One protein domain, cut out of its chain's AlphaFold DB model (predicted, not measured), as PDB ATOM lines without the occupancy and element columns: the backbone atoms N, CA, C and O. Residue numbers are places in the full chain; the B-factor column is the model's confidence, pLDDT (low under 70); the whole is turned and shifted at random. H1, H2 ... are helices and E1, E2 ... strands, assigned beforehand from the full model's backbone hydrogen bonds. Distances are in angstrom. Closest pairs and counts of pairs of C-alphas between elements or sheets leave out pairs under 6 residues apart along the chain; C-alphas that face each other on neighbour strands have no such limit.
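This is residues 5 to 57 of the 86 residues of an uncharacterized protein of Citrobacter freundii (UniProt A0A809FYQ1). Two hairpin-like loops, the strand hairpin E1 E2 and the long stretch from residue 26 to 42, stand side by side, and the helices H1 and H2 fold against each other at the end away from their turns. The flat, compact whole has 53 printed residues in the order E1, E2, H1, H2, with an antiparallel two-stranded sheet and a mixed class. The radius of gyration of the C-alphas is 10.6 A, and the spans are 27 by 26 by 14 A.

E1, residues 5 to 7, and E2, residues 14 to 17, form an antiparallel hairpin at 136 degrees; N 6 and O 15 are 2.8 A apart, within hydrogen-bond range. H2, residues 43 to 57, comes nearest E1 at the C-alphas of Phe 49 and Tyr 6, 7.9 A apart. E2 and H2 are only just apart, closest 8.2 A. H1, residues 20 to 25, touches H2, the closest C-alphas being those of Ile 23 and Lys 43, 6.5 A; this helical hairpin has a shallow tilt of 22 degrees, opposite ways. In H1 and H2 every O i to N i+4 pair is within hydrogen-bond range.

E1 begins at C-alpha 5 (265.420, 202.259, 239.922). E2 measures 9.1 A, H1 8.5 A and H2 21.0 A, ending at C-alpha 57 (271.629, 197.570, 249.865).

The C-alphas farthest apart, those of Gln 27 and Leu 57, are 28.3 A apart. The long link from H1 to H2 pairs residues 32 to 33 with 40 to 41, antiparallel. The printed part has no cut, and no printed residue is under 70 in pLDDT.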
ATOM      1  N   THR A   5     266.606 201.453 240.227       85.56
ATOM      2  CA  THR A   5     265.420 202.259 239.922       85.56
ATOM      3  C   THR A   5     265.502 203.619 240.606       85.56
ATOM      4  O   THR A   5     265.746 203.720 241.811       85.56
ATOM      5  N   TYR A   6     265.281 204.683 239.837       85.44
ATOM      6  CA  TYR A   6     265.216 206.052 240.339       85.44
ATOM      7  C   TYR A   6     263.785 206.566 240.303       85.44
ATOM      8  O   TYR A   6     263.120 206.533 239.267       85.44
ATOM      9  N   LYS A   7     263.302 207.071 241.440       85.44
ATOM     10  CA  LYS A   7     261.977 207.682 241.516       85.44
ATOM     11  C   LYS A   7     262.066 209.120 241.018       85.44
ATOM     12  O   LYS A   7     262.695 209.962 241.651       85.44
ATOM     13  N   CYS A   8     261.406 209.415 239.903       85.62
ATOM     14  CA  CYS A   8     261.371 210.764 239.364       85.62
ATOM     15  C   CYS A   8     260.679 211.719 240.357       85.62
ATOM     16  O   CYS A   8     259.514 211.493 240.691       85.62
ATOM     17  N   PRO A   9     261.314 212.831 240.768       80.75
ATOM     18  CA  PRO A   9     260.712 213.780 241.703       80.75
ATOM     19  C   PRO A   9     259.548 214.578 241.095       80.75
ATOM     20  O   PRO A   9     258.764 215.159 241.831       80.75
ATOM     21  N   LYS A  10     259.419 214.624 239.759       83.69
ATOM     22  CA  LYS A  10     258.361 215.395 239.080       83.69
ATOM     23  C   LYS A  10     257.049 214.620 238.948       83.69
ATOM     24  O   LYS A  10     255.987 215.202 239.096       83.69
ATOM     25  N   CYS A  11     257.118 213.329 238.632       86.69
ATOM     26  CA  CYS A  11     255.933 212.507 238.361       86.69
ATOM     27  C   CYS A  11     255.800 211.290 239.286       86.69
ATOM     28  O   CYS A  11     254.841 210.534 239.160       86.69
ATOM     29  N   GLY A  12     256.770 211.051 240.171       83.81
ATOM     30  CA  GLY A  12     256.786 209.902 241.078       83.81
ATOM     31  C   GLY A  12     257.044 208.553 240.404       83.81
ATOM     32  O   GLY A  12     257.033 207.535 241.092       83.81
ATOM     33  N   HIS A  13     257.278 208.525 239.089       86.88
ATOM     34  CA  HIS A  13     257.491 207.295 238.331       86.88
ATOM     35  C   HIS A  13     258.893 206.726 238.552       86.88
ATOM     36  O   HIS A  13     259.870 207.476 238.557       86.88
ATOM     37  N   PHE A  14     258.997 205.403 238.665       83.19
ATOM     38  CA  PHE A  14     260.279 204.709 238.718       83.19
ATOM     39  C   PHE A  14     260.843 204.563 237.308       83.19
ATOM     40  O   PHE A  14     260.254 203.904 236.456       83.19
ATOM     41  N   ALA A  15     261.950 205.239 237.036       82.06
ATOM     42  CA  ALA A  15     262.725 205.033 235.825       82.06
ATOM     43  C   ALA A  15     263.841 204.031 236.130       82.06
ATOM     44  O   ALA A  15     264.533 204.160 237.142       82.06
ATOM     45  N   GLU A  16     264.008 203.036 235.267       82.31
ATOM     46  CA  GLU A  16     265.194 202.186 235.290       82.31
ATOM     47  C   GLU A  16     266.392 203.009 234.828       82.31
ATOM     48  O   GLU A  16     266.359 203.627 233.760       82.31
ATOM     49  N   LEU A  17     267.421 203.061 235.670       83.31
ATOM     50  CA  LEU A  17     268.679 203.685 235.308       83.31
ATOM     51  C   LEU A  17     269.541 202.687 234.524       83.31
ATOM     52  O   LEU A  17     269.571 201.506 234.885       83.31
ATOM     53  N   PRO A  18     270.271 203.156 233.498       82.44
ATOM     54  CA  PRO A  18     271.318 202.368 232.864       82.44
ATOM     55  C   PRO A  18     272.478 202.124 233.840       82.44
ATOM     56  O   PRO A  18     272.504 202.644 234.965       82.44
ATOM     57  N   SER A  19     273.453 201.326 233.411       84.88
ATOM     58  CA  SER A  19     274.617 200.994 234.234       84.88
ATOM     59  C   SER A  19     275.389 202.258 234.616       84.88
ATOM     60  O   SER A  19     275.468 203.210 233.836       84.88
ATOM     61  N   LEU A  20     276.022 202.272 235.796       83.00
ATOM     62  CA  LEU A  20     276.820 203.433 236.205       83.00
ATOM     63  C   LEU A  20     277.942 203.754 235.220       83.00
ATOM     64  O   LEU A  20     278.246 204.925 235.018       83.00
ATOM     65  N   ASP A  21     278.499 202.730 234.581       86.00
ATOM     66  CA  ASP A  21     279.514 202.870 233.542       86.00
ATOM     67  C   ASP A  21     278.982 203.636 232.323       86.00
ATOM     68  O   ASP A  21     279.627 204.556 231.833       86.00
ATOM     69  N   GLU A  22     277.751 203.351 231.893       85.88
ATOM     70  CA  GLU A  22     277.097 204.062 230.788       85.88
ATOM     71  C   GLU A  22     276.816 205.523 231.158       85.88
ATOM     72  O   GLU A  22     277.084 206.433 230.372       85.88
ATOM     73  N   ILE A  23     276.348 205.767 232.388       85.12
ATOM     74  CA  ILE A  23     276.135 207.121 232.918       85.12
ATOM     75  C   ILE A  23     277.469 207.877 232.975       85.12
ATOM     76  O   ILE A  23     277.526 209.049 232.600       85.12
ATOM     77  N   TYR A  24     278.547 207.218 233.414       84.12
ATOM     78  CA  TYR A  24     279.887 207.795 233.523       84.12
ATOM     79  C   TYR A  24     280.543 208.043 232.160       84.12
ATOM     80  O   TYR A  24     281.205 209.065 231.977       84.12
ATOM     81  N   LYS A  25     280.330 207.159 231.189       88.25
ATOM     82  CA  LYS A  25     280.881 207.268 229.835       88.25
ATOM     83  C   LYS A  25     280.105 208.246 228.957       88.25
ATOM     84  O   LYS A  25     280.659 208.772 227.995       88.25
ATOM     85  N   SER A  26     278.844 208.519 229.289       84.44
ATOM     86  CA  SER A  26     278.048 209.492 228.552       84.44
ATOM     87  C   SER A  26     278.648 210.901 228.648       84.44
ATOM     88  O   SER A  26     278.978 211.380 229.743       84.44
ATOM     89  N   GLN A  27     278.781 211.550 227.486       82.56
ATOM     90  CA  GLN A  27     279.134 212.969 227.354       82.56
ATOM     91  C   GLN A  27     277.937 213.887 227.630       82.56
ATOM     92  O   GLN A  27     278.122 215.072 227.898       82.56
ATOM     93  N   GLU A  28     276.717 213.345 227.604       84.38
ATOM     94  CA  GLU A  28     275.515 214.107 227.908       84.38
ATOM     95  C   GLU A  28     275.528 214.514 229.393       84.38
ATOM     96  O   GLU A  28     275.664 213.653 230.272       84.38
ATOM     97  N   PRO A  29     275.322 215.802 229.722       81.44
ATOM     98  CA  PRO A  29     275.250 216.245 231.115       81.44
ATOM     99  C   PRO A  29     274.034 215.652 231.836       81.44
ATOM    100  O   PRO A  29     274.035 215.518 233.064       81.44
ATOM    101  N   CYS A  30     272.997 215.283 231.076       84.44
ATOM    102  CA  CYS A  30     271.819 214.604 231.585       84.44
ATOM    103  C   CYS A  30     271.518 213.328 230.779       84.44
ATOM    104  O   CYS A  30     270.661 213.362 229.895       84.44
ATOM    105  N   PRO A  31     272.206 212.210 231.067       83.88
ATOM    106  CA  PRO A  31     272.164 211.013 230.225       83.88
ATOM    107  C   PRO A  31     270.884 210.188 230.379       83.88
ATOM    108  O   PRO A  31     270.628 209.295 229.579       83.88
ATOM    109  N   VAL A  32     270.088 210.453 231.418       85.94
ATOM    110  CA  VAL A  32     268.863 209.702 231.698       85.94
ATOM    111  C   VAL A  32     267.682 210.650 231.718       85.94
ATOM    112  O   VAL A  32     267.720 211.703 232.357       85.94
ATOM    113  N   GLU A  33     266.608 210.240 231.058       86.12
ATOM    114  CA  GLU A  33     265.346 210.960 231.018       86.12
ATOM    115  C   GLU A  33     264.208 210.086 231.548       86.12
ATOM    116  O   GLU A  33     264.123 208.882 231.295       86.12
ATOM    117  N   CYS A  34     263.299 210.697 232.304       86.06
ATOM    118  CA  CYS A  34     262.080 210.028 232.719       86.06
ATOM    119  C   CYS A  34     261.132 209.847 231.527       86.06
ATOM    120  O   CYS A  34     260.493 210.809 231.103       86.06
ATOM    121  N   LYS A  35     260.930 208.597 231.094       83.50
ATOM    122  CA  LYS A  35     260.001 208.231 230.004       83.50
ATOM    123  C   LYS A  35     258.572 208.771 230.161       83.50
ATOM    124  O   LYS A  35     257.868 208.911 229.173       83.50
ATOM    125  N   LYS A  36     258.120 209.061 231.389       85.00
ATOM    126  CA  LYS A  36     256.741 209.508 231.657       85.00
ATOM    127  C   LYS A  36     256.552 211.026 231.621       85.00
ATOM    128  O   LYS A  36     255.451 211.487 231.359       85.00
ATOM    129  N   CYS A  37     257.579 211.808 231.948       87.69
ATOM    130  CA  CYS A  37     257.448 213.268 232.062       87.69
ATOM    131  C   CYS A  37     258.519 214.061 231.304       87.69
ATOM    132  O   CYS A  37     258.520 215.289 231.394       87.69
ATOM    133  N   GLY A  38     259.446 213.382 230.621       84.06
ATOM    134  CA  GLY A  38     260.539 213.998 229.865       84.06
ATOM    135  C   GLY A  38     261.571 214.714 230.740       84.06
ATOM    136  O   GLY A  38     262.335 215.546 230.259       84.06
ATOM    137  N   LYS A  39     261.582 214.476 232.059       86.12
ATOM    138  CA  LYS A  39     262.546 215.143 232.943       86.12
ATOM    139  C   LYS A  39     263.913 214.487 232.803       86.12
ATOM    140  O   LYS A  39     264.057 213.312 233.131       86.12
ATOM    141  N   LYS A  40     264.899 215.274 232.381       84.81
ATOM    142  CA  LYS A  40     266.306 214.877 232.305       84.81
ATOM    143  C   LYS A  40     266.976 214.973 233.678       84.81
ATOM    144  O   LYS A  40     266.729 215.919 234.429       84.81
ATOM    145  N   PHE A  41     267.806 213.990 234.009       86.00
ATOM    146  CA  PHE A  41     268.520 213.894 235.283       86.00
ATOM    147  C   PHE A  41     269.999 214.180 235.087       86.00
ATOM    148  O   PHE A  41     270.621 213.580 234.214       86.00
ATOM    149  N   ARG A  42     270.572 215.049 235.926       87.19
ATOM    150  CA  ARG A  42     272.008 215.343 235.884       87.19
ATOM    151  C   ARG A  42     272.817 214.105 236.243       87.19
ATOM    152  O   ARG A  42     272.498 213.400 237.202       87.19
ATOM    153  N   LYS A  43     273.913 213.898 235.521       86.50
ATOM    154  CA  LYS A  43     274.868 212.805 235.745       86.50
ATOM    155  C   LYS A  43     275.334 212.714 237.202       86.50
ATOM    156  O   LYS A  43     275.346 211.637 237.785       86.50
ATOM    157  N   GLU A  44     275.654 213.851 237.812       87.31
ATOM    158  CA  GLU A  44     276.133 213.925 239.197       87.31
ATOM    159  C   GLU A  44     275.076 213.454 240.208       87.31
ATOM    160  O   GLU A  44     275.397 212.745 241.162       87.31
ATOM    161  N   GLU A  45     273.811 213.821 239.989       86.25
ATOM    162  CA  GLU A  45     272.686 213.427 240.845       86.25
ATOM    163  C   GLU A  45     272.426 211.919 240.737       86.25
ATOM    164  O   GLU A  45     272.284 211.238 241.755       86.25
ATOM    165  N   LEU A  46     272.464 211.382 239.513       85.75
ATOM    166  CA  LEU A  46     272.324 209.949 239.248       85.75
ATOM    167  C   LEU A  46     273.432 209.126 239.911       85.75
ATOM    168  O   LEU A  46     273.144 208.122 240.564       85.75
ATOM    169  N   LEU A  47     274.691 209.560 239.781       87.12
ATOM    170  CA  LEU A  47     275.843 208.877 240.377       87.12
ATOM    171  C   LEU A  47     275.760 208.873 241.909       87.12
ATOM    172  O   LEU A  47     275.955 207.828 242.534       87.12
ATOM    173  N   ARG A  48     275.422 210.016 242.522       89.25
ATOM    174  CA  ARG A  48     275.219 210.111 243.978       89.25
ATOM    175  C   ARG A  48     274.091 209.197 244.449       89.25
ATOM    176  O   ARG A  48     274.269 208.484 245.435       89.25
ATOM    177  N   PHE A  49     272.961 209.188 243.741       87.44
ATOM    178  CA  PHE A  49     271.830 208.326 244.077       87.44
ATOM    179  C   PHE A  49     272.200 206.845 243.998       87.44
ATOM    180  O   PHE A  49     271.937 206.093 244.936       87.44
ATOM    181  N   ALA A  50     272.830 206.421 242.905       85.44
ATOM    182  CA  ALA A  50     273.203 205.028 242.703       85.44
ATOM    183  C   ALA A  50     274.230 204.548 243.738       85.44
ATOM    184  O   ALA A  50     274.066 203.458 244.287       85.44
ATOM    185  N   LYS A  51     275.225 205.382 244.077       88.25
ATOM    186  CA  LYS A  51     276.166 205.096 245.169       88.25
ATOM    187  C   LYS A  51     275.426 204.904 246.492       88.25
ATOM    188  O   LYS A  51     275.588 203.871 247.135       88.25
ATOM    189  N   HIS A  52     274.569 205.856 246.860       89.94
ATOM    190  CA  HIS A  52     273.815 205.777 248.108       89.94
ATOM    191  C   HIS A  52     272.907 204.542 248.150       89.94
ATOM    192  O   HIS A  52     272.811 203.859 249.170       89.94
ATOM    193  N   LYS A  53     272.271 204.203 247.025       88.31
ATOM    194  CA  LYS A  53     271.431 203.011 246.917       88.31
ATOM    195  C   LYS A  53     272.245 201.731 247.112       88.31
ATOM    196  O   LYS A  53     271.785 200.854 247.837       88.31
ATOM    197  N   ALA A  54     273.438 201.642 246.528       87.56
ATOM    198  CA  ALA A  54     274.342 200.512 246.728       87.56
ATOM    199  C   ALA A  54     274.765 200.379 248.200       87.56
ATOM    200  O   ALA A  54     274.658 199.295 248.770       87.56
ATOM    201  N   GLU A  55     275.153 201.482 248.847       91.38
ATOM    202  CA  GLU A  55     275.501 201.494 250.275       91.38
ATOM    203  C   GLU A  55     274.333 201.013 251.149       91.38
ATOM    204  O   GLU A  55     274.531 200.218 252.069       91.38
ATOM    205  N   GLN A  56     273.108 201.451 250.848       91.81
ATOM    206  CA  GLN A  56     271.911 201.015 251.570       91.81
ATOM    207  C   GLN A  56     271.612 199.528 251.356       91.81
ATOM    208  O   GLN A  56     271.248 198.854 252.312       91.81
ATOM    209  N   LEU A  57     271.799 199.002 250.142       88.12
ATOM    210  CA  LEU A  57     271.629 197.570 249.865       88.12
ATOM    211  C   LEU A  57     272.648 196.720 250.632       88.12
ATOM    212  O   LEU A  57     272.281 195.693 251.197       88.12
TER     213      LEU A  57